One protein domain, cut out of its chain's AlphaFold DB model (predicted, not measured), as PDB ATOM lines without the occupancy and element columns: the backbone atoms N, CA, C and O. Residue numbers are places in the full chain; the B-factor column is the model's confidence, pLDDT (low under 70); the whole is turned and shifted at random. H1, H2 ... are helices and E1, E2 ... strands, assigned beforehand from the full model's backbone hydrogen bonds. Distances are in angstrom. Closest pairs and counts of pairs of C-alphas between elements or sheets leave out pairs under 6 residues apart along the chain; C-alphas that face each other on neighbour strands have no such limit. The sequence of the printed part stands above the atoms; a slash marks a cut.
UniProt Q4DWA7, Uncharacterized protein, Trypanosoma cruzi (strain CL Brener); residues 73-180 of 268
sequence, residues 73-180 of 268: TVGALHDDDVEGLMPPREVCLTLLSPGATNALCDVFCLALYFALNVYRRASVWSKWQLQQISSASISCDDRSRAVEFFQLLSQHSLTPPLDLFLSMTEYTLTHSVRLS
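AT A GLANCE: This is residues 73 to 180 of the 268 residues of an uncharacterized protein of Trypanosoma cruzi (strain CL Brener) (UniProt Q4DWA7). One long helix, H3, runs through the core, and shorter helices are set round it at steep angles: H6 crosses the middle of H3 on one side, H2 packs on its first part and H4 on its last part. H5 crosses H6 and, with it, covers part of the core, H1 is near H3 on the side away from H6, and the short strand E1 leads away beyond the end of H6. The printed part has 108 residues, with six named helices and one named strand in the order H1, H2, H3, H4, H5, H6, E1; the class is mostly helix, and E1 pairs with no named strand. The whole is compact and rounded, with a radius of gyration of the C-alphas of 12.8 A and spans of 36 by 33 by 30 A.

HOW THE PARTS SIT: Start at H3, residues 102 to 120, the hub, which touches three helices. With residues 107 to 115 alone it touches H6, residues 162 to 175, at a steep tilt of 58 degrees, opposite ways; the closest C-alphas, of Ala 111 and Met 168, are 4.8 A apart. With residues 102 to 109 alone H3 touches H2, residues 89 to 94, closest at the C-alphas of Leu 93 and Cys 105, 6.4 A. With residues 114 to 118 alone it touches H4, residues 124 to 129, closest at the C-alphas of Val 118 and Ser 126, 5.2 A. Look next at H5, residues 140 to 154: it touches H6 at a steep tilt of 51 degrees, opposite ways, with the C-alphas of Ala 146 and Leu 166 closest at 6.9 A. H5 and H3 are close but not clearly touching, with the C-alphas of Phe 108 and Ala 146 closest at 7.2 A. H1, residues 77 to 80, is also close to H3 but not clearly touching, closest at the C-alphas of Leu 77 and Leu 110, 7.3 A. E1, residues 177 to 179, and H6 meet only through their link; E1 is apart from H3 and H5, among others. Each O i to N i+4 pair is within hydrogen-bond range in H2, H3, H5 and H6, and 1 of 2 in H4; H1 is too short for such a pair.

IN THESE COORDINATES: Find C-alpha 102 at (-50.336, -49.709, 9.403); from there H3 runs 27.1 A to C-alpha 120 at (-41.991, -27.454, -3.596). H5 measures 21.0 A and H6 19.5 A from first to last C-alpha. E1 ends at C-alpha 179, (-53.690, -52.744, -4.905).

THE WHOLE: The C-alphas of Pro 98 and Val 124 are the two farthest apart, at 36.2 A. The printed part has no cut and no long link. Confidence is low, under 70, at residues 134 to 138, between H4 and H5; the mean pLDDT of the printed part is 88.6.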
ATOM      1  N   THR A  73     -47.357 -45.119  -5.171       92.92
ATOM      2  CA  THR A  73     -47.687 -46.177  -4.221       92.92
ATOM      3  C   THR A  73     -46.884 -45.960  -2.956       92.92
ATOM      4  O   THR A  73     -45.757 -45.469  -3.014       92.92
ATOM      5  N   VAL A  74     -47.422 -46.379  -1.815       91.84
ATOM      6  CA  VAL A  74     -46.668 -46.319  -0.560       91.84
ATOM      7  C   VAL A  74     -45.377 -47.153  -0.625       91.84
ATOM      8  O   VAL A  74     -44.386 -46.805   0.003       91.84
ATOM      9  N   GLY A  75     -45.366 -48.233  -1.415       86.74
ATOM     10  CA  GLY A  75     -44.208 -49.119  -1.550       86.74
ATOM     11  C   GLY A  75     -43.072 -48.559  -2.407       86.74
ATOM     12  O   GLY A  75     -41.937 -48.967  -2.207       86.74
ATOM     13  N   ALA A  76     -43.367 -47.641  -3.330       86.71
ATOM     14  CA  ALA A  76     -42.377 -47.029  -4.222       86.71
ATOM     15  C   ALA A  76     -41.995 -45.601  -3.803       86.71
ATOM     16  O   ALA A  76     -41.120 -44.999  -4.417       86.71
ATOM     17  N   LEU A  77     -42.636 -45.042  -2.766       88.93
ATOM     18  CA  LEU A  77     -42.479 -43.626  -2.427       88.93
ATOM     19  C   LEU A  77     -41.025 -43.253  -2.111       88.93
ATOM     20  O   LEU A  77     -40.591 -42.173  -2.489       88.93
ATOM     21  N   HIS A  78     -40.278 -44.135  -1.434       85.72
ATOM     22  CA  HIS A  78     -38.882 -43.881  -1.057       85.72
ATOM     23  C   HIS A  78     -37.929 -44.051  -2.242       85.72
ATOM     24  O   HIS A  78     -36.922 -43.356  -2.303       85.72
ATOM     25  N   ASP A  79     -38.272 -44.913  -3.201       85.07
ATOM     26  CA  ASP A  79     -37.529 -45.046  -4.460       85.07
ATOM     27  C   ASP A  79     -37.752 -43.818  -5.365       85.07
ATOM     28  O   ASP A  79     -36.833 -43.358  -6.046       85.07
ATOM     29  N   ASP A  80     -38.969 -43.262  -5.348       82.40
ATOM     30  CA  ASP A  80     -39.352 -42.057  -6.091       82.40
ATOM     31  C   ASP A  80     -38.910 -40.750  -5.396       82.40
ATOM     32  O   ASP A  80     -38.872 -39.682  -6.021       82.40
ATOM     33  N   ASP A  81     -38.570 -40.798  -4.104       85.82
ATOM     34  CA  ASP A  81     -38.066 -39.670  -3.317       85.82
ATOM     35  C   ASP A  81     -36.562 -39.449  -3.540       85.82
ATOM     36  O   ASP A  81     -35.721 -39.584  -2.653       85.82
ATOM     37  N   VAL A  82     -36.222 -39.053  -4.767       80.07
ATOM     38  CA  VAL A  82     -34.838 -38.795  -5.212       80.07
ATOM     39  C   VAL A  82     -34.113 -37.759  -4.337       80.07
ATOM     40  O   VAL A  82     -32.885 -37.728  -4.286       80.07
ATOM     41  N   GLU A  83     -34.861 -36.887  -3.664       84.05
ATOM     42  CA  GLU A  83     -34.327 -35.803  -2.841       84.05
ATOM     43  C   GLU A  83     -34.153 -36.189  -1.363       84.05
ATOM     44  O   GLU A  83     -33.611 -35.387  -0.603       84.05
ATOM     45  N   GLY A  84     -34.583 -37.391  -0.960       88.70
ATOM     46  CA  GLY A  84     -34.430 -37.908   0.403       88.70
ATOM     47  C   GLY A  84     -35.168 -37.084   1.461       88.70
ATOM     48  O   GLY A  84     -34.643 -36.864   2.552       88.70
ATOM     49  N   LEU A  85     -36.350 -36.562   1.128       89.34
ATOM     50  CA  LEU A  85     -37.176 -35.763   2.037       89.34
ATOM     51  C   LEU A  85     -38.058 -36.611   2.945       89.34
ATOM     52  O   LEU A  85     -38.481 -36.145   4.004       89.34
ATOM     53  N   MET A  86     -38.404 -37.811   2.498       93.80
ATOM     54  CA  MET A  86     -39.321 -38.684   3.192       93.80
ATOM     55  C   MET A  86     -38.605 -39.348   4.367       93.80
ATOM     56  O   MET A  86     -37.574 -39.998   4.176       93.80
ATOM     57  N   PRO A  87     -39.151 -39.241   5.590       92.73
ATOM     58  CA  PRO A  87     -38.649 -40.017   6.713       92.73
ATOM     59  C   PRO A  87     -38.720 -41.525   6.400       92.73
ATOM     60  O   PRO A  87     -39.647 -41.969   5.705       92.73
ATOM     61  N   PRO A  88     -37.793 -42.340   6.936       91.25
ATOM     62  CA  PRO A  88     -37.890 -43.792   6.853       91.25
ATOM     63  C   PRO A  88     -39.234 -44.297   7.386       91.25
ATOM     64  O   PRO A  88     -39.836 -43.701   8.290       91.25
ATOM     65  N   ARG A  89     -39.719 -45.417   6.845       88.90
ATOM     66  CA  ARG A  89     -41.026 -45.963   7.234       88.90
ATOM     67  C   ARG A  89     -41.068 -46.338   8.714       88.90
ATOM     68  O   ARG A  89     -42.092 -46.142   9.361       88.90
ATOM     69  N   GLU A  90     -39.960 -46.832   9.252       90.09
ATOM     70  CA  GLU A  90     -39.807 -47.203  10.658       90.09
ATOM     71  C   GLU A  90     -40.035 -45.992  11.563       90.09
ATOM     72  O   GLU A  90     -40.783 -46.086  12.533       90.09
ATOM     73  N   VAL A  91     -39.475 -44.834  11.190       92.75
ATOM     74  CA  VAL A  91     -39.712 -43.568  11.895       92.75
ATOM     75  C   VAL A  91     -41.197 -43.229  11.852       92.75
ATOM     76  O   VAL A  91     -41.796 -43.020  12.901       92.75
ATOM     77  N   CYS A  92     -41.835 -43.274  10.679       92.79
ATOM     78  CA  CYS A  92     -43.269 -42.984  10.573       92.79
ATOM     79  C   CYS A  92     -44.115 -43.891  11.477       92.79
ATOM     80  O   CYS A  92     -45.009 -43.407  12.164       92.79
ATOM     81  N   LEU A  93     -43.802 -45.188  11.524       91.93
ATOM     82  CA  LEU A  93     -44.510 -46.149  12.371       91.93
ATOM     83  C   LEU A  93     -44.344 -45.843  13.864       91.93
ATOM     84  O   LEU A  93     -45.315 -45.949  14.608       91.93
ATOM     85  N   THR A  94     -43.150 -45.433  14.306       93.16
ATOM     86  CA  THR A  94     -42.911 -45.073  15.718       93.16
ATOM     87  C   THR A  94     -43.634 -43.809  16.168       93.16
ATOM     88  O   THR A  94     -43.865 -43.641  17.361       93.16
ATOM     89  N   LEU A  95     -43.989 -42.929  15.230       94.16
ATOM     90  CA  LEU A  95     -44.659 -41.659  15.514       94.16
ATOM     91  C   LEU A  95     -46.187 -41.770  15.531       94.16
ATOM     92  O   LEU A  95     -46.874 -40.782  15.786       94.16
ATOM     93  N   LEU A  96     -46.738 -42.943  15.224       91.67
ATOM     94  CA  LEU A  96     -48.175 -43.153  15.269       91.67
ATOM     95  C   LEU A  96     -48.677 -43.280  16.706       91.67
ATOM     96  O   LEU A  96     -48.080 -43.966  17.534       91.67
ATOM     97  N   SER A  97     -49.844 -42.693  16.967       87.39
ATOM     98  CA  SER A  97     -50.543 -42.852  18.239       87.39
ATOM     99  C   SER A  97     -50.836 -44.338  18.522       87.39
ATOM    100  O   SER A  97     -51.166 -45.092  17.594       87.39
ATOM    101  N   PRO A  98     -50.806 -44.782  19.793       84.06
ATOM    102  CA  PRO A  98     -51.186 -46.143  20.159       84.06
ATOM    103  C   PRO A  98     -52.559 -46.544  19.590       84.06
ATOM    104  O   PRO A  98     -53.540 -45.811  19.711       84.06
ATOM    105  N   GLY A  99     -52.632 -47.718  18.956       80.99
ATOM    106  CA  GLY A  99     -53.857 -48.230  18.322       80.99
ATOM    107  C   GLY A  99     -54.106 -47.741  16.888       80.99
ATOM    108  O   GLY A  99     -55.088 -48.157  16.270       80.99
ATOM    109  N   ALA A 100     -53.240 -46.892  16.330       82.68
ATOM    110  CA  ALA A 100     -53.233 -46.623  14.896       82.68
ATOM    111  C   ALA A 100     -52.819 -47.875  14.101       82.68
ATOM    112  O   ALA A 100     -52.032 -48.704  14.555       82.68
ATOM    113  N   THR A 101     -53.362 -48.017  12.893       86.18
ATOM    114  CA  THR A 101     -53.084 -49.160  12.019       86.18
ATOM    115  C   THR A 101     -51.965 -48.836  11.029       86.18
ATOM    116  O   THR A 101     -51.782 -47.684  10.634       86.18
ATOM    117  N   ASN A 102     -51.278 -49.866  10.522       88.63
ATOM    118  CA  ASN A 102     -50.336 -49.709   9.403       88.63
ATOM    119  C   ASN A 102     -51.004 -49.058   8.178       88.63
ATOM    120  O   ASN A 102     -50.371 -48.298   7.456       88.63
ATOM    121  N   ALA A 103     -52.303 -49.308   7.984       90.89
ATOM    122  CA  ALA A 103     -53.084 -48.688   6.924       90.89
ATOM    123  C   ALA A 103     -53.145 -47.157   7.054       90.89
ATOM    124  O   ALA A 103     -53.087 -46.475   6.033       90.89
ATOM    125  N   LEU A 104     -53.230 -46.628   8.281       91.95
ATOM    126  CA  LEU A 104     -53.183 -45.189   8.545       91.95
ATOM    127  C   LEU A 104     -51.767 -44.626   8.352       91.95
ATOM    128  O   LEU A 104     -51.621 -43.533   7.811       91.95
ATOM    129  N   CYS A 105     -50.727 -45.397   8.699       93.37
ATOM    130  CA  CYS A 105     -49.344 -45.040   8.363       93.37
ATOM    131  C   CYS A 105     -49.179 -44.794   6.863       93.37
ATOM    132  O   CYS A 105     -48.605 -43.787   6.459       93.37
ATOM    133  N   ASP A 106     -49.690 -45.717   6.038       94.77
ATOM    134  CA  ASP A 106     -49.567 -45.623   4.584       94.77
ATOM    135  C   ASP A 106     -50.221 -44.336   4.059       94.77
ATOM    136  O   ASP A 106     -49.665 -43.669   3.185       94.77
ATOM    137  N   VAL A 107     -51.377 -43.967   4.626       94.88
ATOM    138  CA  VAL A 107     -52.081 -42.717   4.307       94.88
ATOM    139  C   VAL A 107     -51.211 -41.511   4.647       94.88
ATOM    140  O   VAL A 107     -51.027 -40.648   3.792       94.88
ATOM    141  N   PHE A 108     -50.651 -41.447   5.857       95.24
ATOM    142  CA  PHE A 108     -49.839 -40.304   6.287       95.24
ATOM    143  C   PHE A 108     -48.539 -40.174   5.492       95.24
ATOM    144  O   PHE A 108     -48.194 -39.069   5.078       95.24
ATOM    145  N   CYS A 109     -47.851 -41.282   5.209       95.10
ATOM    146  CA  CYS A 109     -46.647 -41.269   4.381       95.10
ATOM    147  C   CYS A 109     -46.944 -40.752   2.969       95.10
ATOM    148  O   CYS A 109     -46.241 -39.877   2.461       95.10
ATOM    149  N   LEU A 110     -48.009 -41.254   2.337       94.73
ATOM    150  CA  LEU A 110     -48.360 -40.837   0.983       94.73
ATOM    151  C   LEU A 110     -48.858 -39.379   0.953       94.73
ATOM    152  O   LEU A 110     -48.462 -38.611   0.076       94.73
ATOM    153  N   ALA A 111     -49.638 -38.959   1.956       94.42
ATOM    154  CA  ALA A 111     -50.078 -37.575   2.134       94.42
ATOM    155  C   ALA A 111     -48.906 -36.603   2.330       94.42
ATOM    156  O   ALA A 111     -48.890 -35.529   1.723       94.42
ATOM    157  N   LEU A 112     -47.907 -36.983   3.132       95.20
ATOM    158  CA  LEU A 112     -46.684 -36.206   3.330       95.20
ATOM    159  C   LEU A 112     -45.920 -36.040   2.013       95.20
ATOM    160  O   LEU A 112     -45.547 -34.919   1.662       95.20
ATOM    161  N   TYR A 113     -45.761 -37.123   1.248       93.85
ATOM    162  CA  TYR A 113     -45.090 -37.088  -0.050       93.85
ATOM    163  C   TYR A 113     -45.810 -36.164  -1.049       93.85
ATOM    164  O   TYR A 113     -45.166 -35.339  -1.707       93.85
ATOM    165  N   PHE A 114     -47.149 -36.218  -1.116       91.95
ATOM    166  CA  PHE A 114     -47.937 -35.265  -1.909       91.95
ATOM    167  C   PHE A 114     -47.739 -33.826  -1.438       91.95
ATOM    168  O   PHE A 114     -47.472 -32.944  -2.258       91.95
ATOM    169  N   ALA A 115     -47.845 -33.581  -0.133       92.68
ATOM    170  CA  ALA A 115     -47.751 -32.246   0.442       92.68
ATOM    171  C   ALA A 115     -46.375 -31.610   0.183       92.68
ATOM    172  O   ALA A 115     -46.310 -30.449  -0.221       92.68
ATOM    173  N   LEU A 116     -45.287 -32.374   0.308       92.42
ATOM    174  CA  LEU A 116     -43.932 -31.924  -0.028       92.42
ATOM    175  C   LEU A 116     -43.793 -31.591  -1.520       92.42
ATOM    176  O   LEU A 116     -43.317 -30.507  -1.869       92.42
ATOM    177  N   ASN A 117     -44.265 -32.472  -2.408       90.63
ATOM    178  CA  ASN A 117     -44.229 -32.243  -3.856       90.63
ATOM    179  C   ASN A 117     -45.022 -30.995  -4.275       90.63
ATOM    180  O   ASN A 117     -44.586 -30.229  -5.142       90.63
ATOM    181  N   VAL A 118     -46.171 -30.775  -3.637       88.43
ATOM    182  CA  VAL A 118     -47.044 -29.619  -3.870       88.43
ATOM    183  C   VAL A 118     -46.390 -28.340  -3.364       88.43
ATOM    184  O   VAL A 118     -46.294 -27.370  -4.119       88.43
ATOM    185  N   TYR A 119     -45.883 -28.355  -2.131       89.32
ATOM    186  CA  TYR A 119     -45.222 -27.210  -1.510       89.32
ATOM    187  C   TYR A 119     -44.000 -26.751  -2.317       89.32
ATOM    188  O   TYR A 119     -43.841 -25.565  -2.606       89.32
ATOM    189  N   ARG A 120     -43.188 -27.706  -2.780       87.83
ATOM    190  CA  ARG A 120     -41.991 -27.454  -3.596       87.83
ATOM    191  C   ARG A 120     -42.289 -27.173  -5.067       87.83
ATOM    192  O   ARG A 120     -41.393 -26.766  -5.802       87.83
ATOM    193  N   ARG A 121     -43.528 -27.406  -5.518       85.20
ATOM    194  CA  ARG A 121     -43.933 -27.355  -6.935       85.20
ATOM    195  C   ARG A 121     -43.082 -28.278  -7.822       85.20
ATOM    196  O   ARG A 121     -42.841 -27.966  -8.989       85.20
ATOM    197  N   ALA A 122     -42.643 -29.407  -7.263       80.98
ATOM    198  CA  ALA A 122     -41.697 -30.328  -7.891       80.98
ATOM    199  C   ALA A 122     -42.354 -31.238  -8.943       80.98
ATOM    200  O   ALA A 122     -41.698 -31.674  -9.887       80.98
ATOM    201  N   SER A 123     -43.666 -31.474  -8.836       81.34
ATOM    202  CA  SER A 123     -44.396 -32.362  -9.741       81.34
ATOM    203  C   SER A 123     -45.517 -31.642 -10.490       81.34
ATOM    204  O   SER A 123     -46.302 -30.877  -9.930       81.34
ATOM    205  N   VAL A 124     -45.639 -31.911 -11.795       81.44
ATOM    206  CA  VAL A 124     -46.788 -31.434 -12.590       81.44
ATOM    207  C   VAL A 124     -48.073 -32.149 -12.161       81.44
ATOM    208  O   VAL A 124     -49.148 -31.555 -12.234       81.44
ATOM    209  N   TRP A 125     -47.960 -33.376 -11.640       86.19
ATOM    210  CA  TRP A 125     -49.082 -34.101 -11.048       86.19
ATOM    211  C   TRP A 125     -49.685 -33.317  -9.881       86.19
ATOM    212  O   TRP A 125     -50.898 -33.151  -9.824       86.19
ATOM    213  N   SER A 126     -48.867 -32.687  -9.040       84.22
ATOM    214  CA  SER A 126     -49.353 -31.867  -7.927       84.22
ATOM    215  C   SER A 126     -50.356 -30.788  -8.354       84.22
ATOM    216  O   SER A 126     -51.298 -30.503  -7.624       84.22
ATOM    217  N   LYS A 127     -50.230 -30.230  -9.569       85.08
ATOM    218  CA  LYS A 127     -51.200 -29.252 -10.101       85.08
ATOM    219  C   LYS A 127     -52.575 -29.858 -10.360       85.08
ATOM    220  O   LYS A 127     -53.572 -29.174 -10.159       85.08
ATOM    221  N   TRP A 128     -52.617 -31.110 -10.815       87.11
ATOM    222  CA  TRP A 128     -53.848 -31.881 -10.962       87.11
ATOM    223  C   TRP A 128     -54.468 -32.191  -9.597       87.11
ATOM    224  O   TRP A 128     -55.651 -31.948  -9.400       87.11
ATOM    225  N   GLN A 129     -53.660 -32.639  -8.637       86.90
ATOM    226  CA  GLN A 129     -54.138 -33.036  -7.306       86.90
ATOM    227  C   GLN A 129     -54.715 -31.867  -6.526       86.90
ATOM    228  O   GLN A 129     -55.754 -32.008  -5.899       86.90
ATOM    229  N   LEU A 130     -54.111 -30.682  -6.648       83.36
ATOM    230  CA  LEU A 130     -54.658 -29.448  -6.084       83.36
ATOM    231  C   LEU A 130     -56.092 -29.147  -6.561       83.36
ATOM    232  O   LEU A 130     -56.811 -28.453  -5.855       83.36
ATOM    233  N   GLN A 131     -56.525 -29.659  -7.723       83.01
ATOM    234  CA  GLN A 131     -57.913 -29.513  -8.198       83.01
ATOM    235  C   GLN A 131     -58.893 -30.487  -7.524       83.01
ATOM    236  O   GLN A 131     -60.100 -30.334  -7.681       83.01
ATOM    237  N   GLN A 132     -58.378 -31.504  -6.832       80.84
ATOM    238  CA  GLN A 132     -59.143 -32.531  -6.120       80.84
ATOM    239  C   GLN A 132     -59.153 -32.320  -4.607       80.84
ATOM    240  O   GLN A 132     -59.813 -33.051  -3.876       80.84
ATOM    241  N   ILE A 133     -58.399 -31.344  -4.107       78.71
ATOM    242  CA  ILE A 133     -58.370 -31.055  -2.681       78.71
ATOM    243  C   ILE A 133     -59.604 -30.260  -2.319       78.71
ATOM    244  O   ILE A 133     -59.945 -29.266  -2.956       78.71
ATOM    245  N   SER A 134     -60.212 -30.671  -1.221       69.37
ATOM    246  CA  SER A 134     -61.235 -29.899  -0.561       69.37
ATOM    247  C   SER A 134     -60.812 -29.528   0.854       69.37
ATOM    248  O   SER A 134     -60.110 -30.279   1.522       69.37
ATOM    249  N   SER A 135     -61.338 -28.403   1.334       61.80
ATOM    250  CA  SER A 135     -61.367 -28.031   2.751       61.80
ATOM    251  C   SER A 135     -62.345 -28.871   3.605       61.80
ATOM    252  O   SER A 135     -62.614 -28.509   4.747       61.80
ATOM    253  N   ALA A 136     -62.917 -29.955   3.067       56.68
ATOM    254  CA  ALA A 136     -63.898 -30.811   3.732       56.68
ATOM    255  C   ALA A 136     -63.274 -31.730   4.797       56.68
ATOM    256  O   ALA A 136     -62.084 -32.033   4.782       56.68
ATOM    257  N   SER A 137     -64.105 -32.103   5.773       61.17
ATOM    258  CA  SER A 137     -63.683 -32.596   7.078       61.17
ATOM    259  C   SER A 137     -63.228 -34.054   7.063       61.17
ATOM    260  O   SER A 137     -64.061 -34.963   7.022       61.17
ATOM    261  N   ILE A 138     -61.924 -34.259   7.263       68.45
ATOM    262  CA  ILE A 138     -61.408 -35.486   7.882       68.45
ATOM    263  C   ILE A 138     -62.224 -35.756   9.153       68.45
ATOM    264  O   ILE A 138     -62.576 -34.812   9.874       68.45
ATOM    265  N   SER A 139     -62.511 -37.029   9.439       76.36
ATOM    266  CA  SER A 139     -63.107 -37.429  10.716       76.36
ATOM    267  C   SER A 139     -62.334 -36.802  11.891       76.36
ATOM    268  O   SER A 139     -61.120 -36.591  11.815       76.36
ATOM    269  N   CYS A 140     -63.020 -36.458  12.985       76.40
ATOM    270  CA  CYS A 140     -62.360 -35.792  14.116       76.40
ATOM    271  C   CYS A 140     -61.182 -36.621  14.670       76.40
ATOM    272  O   CYS A 140     -60.145 -36.060  15.036       76.40
ATOM    273  N   ASP A 141     -61.320 -37.949  14.663       84.37
ATOM    274  CA  ASP A 141     -60.309 -38.881  15.163       84.37
ATOM    275  C   ASP A 141     -59.088 -38.950  14.238       84.37
ATOM    276  O   ASP A 141     -57.957 -38.771  14.698       84.37
ATOM    277  N   ASP A 142     -59.295 -39.132  12.929       85.72
ATOM    278  CA  ASP A 142     -58.191 -39.186  11.962       85.72
ATOM    279  C   ASP A 142     -57.471 -37.838  11.877       85.72
ATOM    280  O   ASP A 142     -56.246 -37.795  11.763       85.72
ATOM    281  N   ARG A 143     -58.207 -36.726  12.008       89.96
ATOM    282  CA  ARG A 143     -57.620 -35.384  12.059       89.96
ATOM    283  C   ARG A 143     -56.724 -35.225  13.280       89.96
ATOM    284  O   ARG A 143     -55.614 -34.719  13.143       89.96
ATOM    285  N   SER A 144     -57.187 -35.643  14.457       91.88
ATOM    286  CA  SER A 144     -56.412 -35.538  15.701       91.88
ATOM    287  C   SER A 144     -55.129 -36.368  15.621       91.88
ATOM    288  O   SER A 144     -54.050 -35.852  15.908       91.88
ATOM    289  N   ARG A 145     -55.226 -37.604  15.115       93.63
ATOM    290  CA  ARG A 145     -54.068 -38.483  14.874       93.63
ATOM    291  C   ARG A 145     -53.097 -37.908  13.844       93.63
ATOM    292  O   ARG A 145     -51.891 -37.986  14.041       93.63
ATOM    293  N   ALA A 146     -53.605 -37.310  12.766       94.16
ATOM    294  CA  ALA A 146     -52.774 -36.666  11.752       94.16
ATOM    295  C   ALA A 146     -52.018 -35.453  12.323       94.16
ATOM    296  O   ALA A 146     -50.837 -35.277  12.035       94.16
ATOM    297  N   VAL A 147     -52.674 -34.636  13.156       95.04
ATOM    298  CA  VAL A 147     -52.029 -33.500  13.838       95.04
ATOM    299  C   VAL A 147     -50.940 -33.982  14.796       95.04
ATOM    300  O   VAL A 147     -49.834 -33.450  14.744       95.04
ATOM    301  N   GLU A 148     -51.224 -34.987  15.627       95.41
ATOM    302  CA  GLU A 148     -50.248 -35.563  16.563       95.41
ATOM    303  C   GLU A 148     -49.033 -36.135  15.818       95.41
ATOM    304  O   GLU A 148     -47.898 -35.740  16.091       95.41
ATOM    305  N   PHE A 149     -49.271 -36.980  14.808       96.21
ATOM    306  CA  PHE A 149     -48.226 -37.535  13.946       96.21
ATOM    307  C   PHE A 149     -47.352 -36.434  13.333       96.21
ATOM    308  O   PHE A 149     -46.125 -36.496  13.397       96.21
ATOM    309  N   PHE A 150     -47.978 -35.398  12.767       96.36
ATOM    310  CA  PHE A 150     -47.269 -34.289  12.138       96.36
ATOM    311  C   PHE A 150     -46.433 -33.495  13.147       96.36
ATOM    312  O   PHE A 150     -45.289 -33.142  12.859       96.36
ATOM    313  N   GLN A 151     -46.981 -33.212  14.331       96.37
ATOM    314  CA  GLN A 151     -46.272 -32.484  15.384       96.37
ATOM    315  C   GLN A 151     -45.026 -33.242  15.834       96.37
ATOM    316  O   GLN A 151     -43.958 -32.637  15.919       96.37
ATOM    317  N   LEU A 152     -45.136 -34.552  16.057       96.36
ATOM    318  CA  LEU A 152     -43.987 -35.381  16.412       96.36
ATOM    319  C   LEU A 152     -42.969 -35.450  15.268       96.36
ATOM    320  O   LEU A 152     -41.773 -35.270  15.489       96.36
ATOM    321  N   LEU A 153     -43.432 -35.620  14.027       95.92
ATOM    322  CA  LEU A 153     -42.560 -35.656  12.854       95.92
ATOM    323  C   LEU A 153     -41.773 -34.350  12.679       95.92
ATOM    324  O   LEU A 153     -40.581 -34.380  12.374       95.92
ATOM    325  N   SER A 154     -42.418 -33.205  12.914       95.39
ATOM    326  CA  SER A 154     -41.802 -31.880  12.766       95.39
ATOM    327  C   SER A 154     -40.613 -31.638  13.705       95.39
ATOM    328  O   SER A 154     -39.803 -30.752  13.443       95.39
ATOM    329  N   GLN A 155     -40.463 -32.444  14.763       93.80
ATOM    330  CA  GLN A 155     -39.319 -32.382  15.678       93.80
ATOM    331  C   GLN A 155     -38.053 -33.028  15.090       93.80
ATOM    332  O   GLN A 155     -36.951 -32.777  15.578       93.80
ATOM    333  N   HIS A 156     -38.194 -33.858  14.051       88.52
ATOM    334  CA  HIS A 156     -37.116 -34.710  13.540       88.52
ATOM    335  C   HIS A 156     -36.955 -34.669  12.017       88.52
ATOM    336  O   HIS A 156     -36.030 -35.280  11.482       88.52
ATOM    337  N   SER A 157     -37.853 -34.012  11.283       90.54
ATOM    338  CA  SER A 157     -37.865 -34.046   9.819       90.54
ATOM    339  C   SER A 157     -38.414 -32.759   9.213       90.54
ATOM    340  O   SER A 157     -39.154 -32.005   9.847       90.54
ATOM    341  N   LEU A 158     -38.059 -32.516   7.950       90.46
ATOM    342  CA  LEU A 158     -38.659 -31.443   7.165       90.46
ATOM    343  C   LEU A 158     -40.142 -31.734   6.952       90.46
ATOM    344  O   LEU A 158     -40.524 -32.836   6.564       90.46
ATOM    345  N   THR A 159     -40.974 -30.723   7.175       93.64
ATOM    346  CA  THR A 159     -42.423 -30.842   7.026       93.64
ATOM    347  C   THR A 159     -42.982 -29.710   6.158       93.64
ATOM    348  O   THR A 159     -42.466 -28.589   6.185       93.64
ATOM    349  N   PRO A 160     -44.013 -29.985   5.336       92.32
ATOM    350  CA  PRO A 160     -44.793 -28.945   4.668       92.32
ATOM    351  C   PRO A 160     -45.693 -28.226   5.690       92.32
ATOM    352  O   PRO A 160     -45.836 -28.714   6.803       92.32
ATOM    353  N   PRO A 161     -46.362 -27.114   5.346       93.70
ATOM    354  CA  PRO A 161     -47.379 -26.522   6.217       93.70
ATOM    355  C   PRO A 161     -48.435 -27.545   6.686       93.70
ATOM    356  O   PRO A 161     -48.884 -28.388   5.904       93.70
ATOM    357  N   LEU A 162     -48.828 -27.481   7.966       93.14
ATOM    358  CA  LEU A 162     -49.748 -28.449   8.587       93.14
ATOM    359  C   LEU A 162     -51.101 -28.516   7.862       93.14
ATOM    360  O   LEU A 162     -51.642 -29.595   7.643       93.14
ATOM    361  N   ASP A 163     -51.652 -27.371   7.473       90.79
ATOM    362  CA  ASP A 163     -52.902 -27.265   6.716       90.79
ATOM    363  C   ASP A 163     -52.831 -27.998   5.368       90.79
ATOM    364  O   ASP A 163     -53.783 -28.688   4.981       90.79
ATOM    365  N   LEU A 164     -51.687 -27.918   4.688       90.50
ATOM    366  CA  LEU A 164     -51.434 -28.655   3.456       90.50
ATOM    367  C   LEU A 164     -51.332 -30.162   3.714       90.50
ATOM    368  O   LEU A 164     -51.932 -30.941   2.974       90.50
ATOM    369  N   PHE A 165     -50.625 -30.581   4.768       93.47
ATOM    370  CA  PHE A 165     -50.547 -31.994   5.154       93.47
ATOM    371  C   PHE A 165     -51.929 -32.582   5.466       93.47
ATOM    372  O   PHE A 165     -52.280 -33.650   4.960       93.47
ATOM    373  N   LEU A 166     -52.750 -31.863   6.236       92.41
ATOM    374  CA  LEU A 166     -54.119 -32.280   6.539       92.41
ATOM    375  C   LEU A 166     -54.961 -32.361   5.259       92.41
ATOM    376  O   LEU A 166     -55.630 -33.360   5.023       92.41
ATOM    377  N   SER A 167     -54.865 -31.375   4.369       89.22
ATOM    378  CA  SER A 167     -55.586 -31.402   3.088       89.22
ATOM    379  C   SER A 167     -55.203 -32.610   2.217       89.22
ATOM    380  O   SER A 167     -56.063 -33.246   1.609       89.22
ATOM    381  N   MET A 168     -53.917 -32.975   2.190       91.64
ATOM    382  CA  MET A 168     -53.439 -34.161   1.467       91.64
ATOM    383  C   MET A 168     -53.806 -35.471   2.155       91.64
ATOM    384  O   MET A 168     -53.960 -36.488   1.479       91.64
ATOM    385  N   THR A 169     -53.966 -35.456   3.477       93.49
ATOM    386  CA  THR A 169     -54.455 -36.607   4.240       93.49
ATOM    387  C   THR A 169     -55.895 -36.915   3.844       93.49
ATOM    388  O   THR A 169     -56.183 -38.050   3.472       93.49
ATOM    389  N   GLU A 170     -56.768 -35.903   3.800       89.85
ATOM    390  CA  GLU A 170     -58.153 -36.065   3.330       89.85
ATOM    391  C   GLU A 170     -58.208 -36.559   1.885       89.85
ATOM    392  O   GLU A 170     -58.906 -37.526   1.573       89.85
ATOM    393  N   TYR A 171     -57.433 -35.927   0.998       90.10
ATOM    394  CA  TYR A 171     -57.331 -36.354  -0.395       90.10
ATOM    395  C   TYR A 171     -56.897 -37.822  -0.483       90.10
ATOM    396  O   TYR A 171     -57.545 -38.609  -1.163       90.10
ATOM    397  N   THR A 172     -55.870 -38.228   0.263       92.70
ATOM    398  CA  THR A 172     -55.383 -39.614   0.255       92.70
ATOM    399  C   THR A 172     -56.435 -40.588   0.786       92.70
ATOM    400  O   THR A 172     -56.627 -41.643   0.190       92.70
ATOM    401  N   LEU A 173     -57.174 -40.245   1.844       90.64
ATOM    402  CA  LEU A 173     -58.254 -41.087   2.379       90.64
ATOM    403  C   LEU A 173     -59.404 -41.288   1.382       90.64
ATOM    404  O   LEU A 173     -60.031 -42.345   1.367       90.64
ATOM    405  N   THR A 174     -59.686 -40.288   0.548       86.89
ATOM    406  CA  THR A 174     -60.871 -40.270  -0.326       86.89
ATOM    407  C   THR A 174     -60.584 -40.616  -1.788       86.89
ATOM    408  O   THR A 174     -61.483 -41.095  -2.476       86.89
ATOM    409  N   HIS A 175     -59.350 -40.417  -2.255       90.95
ATOM    410  CA  HIS A 175     -58.958 -40.527  -3.665       90.95
ATOM    411  C   HIS A 175     -57.907 -41.616  -3.939       90.95
ATOM    412  O   HIS A 175     -57.386 -41.722  -5.054       90.95
ATOM    413  N   SER A 176     -57.572 -42.429  -2.938       93.11
ATOM    414  CA  SER A 176     -56.672 -43.571  -3.103       93.11
ATOM    415  C   SER A 176     -57.422 -44.862  -3.416       93.11
ATOM    416  O   SER A 176     -58.630 -44.986  -3.234       93.11
ATOM    417  N   VAL A 177     -56.683 -45.849  -3.905       94.27
ATOM    418  CA  VAL A 177     -57.129 -47.229  -4.079       94.27
ATOM    419  C   VAL A 177     -56.132 -48.170  -3.423       94.27
ATOM    420  O   VAL A 177     -54.963 -47.833  -3.233       94.27
ATOM    421  N   ARG A 178     -56.590 -49.378  -3.107       94.48
ATOM    422  CA  ARG A 178     -55.733 -50.457  -2.623       94.48
ATOM    423  C   ARG A 178     -55.447 -51.429  -3.768       94.48
ATOM    424  O   ARG A 178     -56.344 -51.798  -4.530       94.48
ATOM    425  N   LEU A 179     -54.180 -51.800  -3.909       94.42
ATOM    426  CA  LEU A 179     -53.690 -52.744  -4.905       94.42
ATOM    427  C   LEU A 179     -53.357 -54.085  -4.273       94.42
ATOM    428  O   LEU A 179     -52.959 -54.160  -3.109       94.42
ATOM    429  N   SER A 180     -53.465 -55.131  -5.087       93.62
ATOM    430  CA  SER A 180     -52.966 -56.459  -4.761       93.62
ATOM    431  C   SER A 180     -51.470 -56.462  -4.448       93.62
ATOM    432  O   SER A 180     -50.735 -55.542  -4.803       93.62
TER     433      SER A 180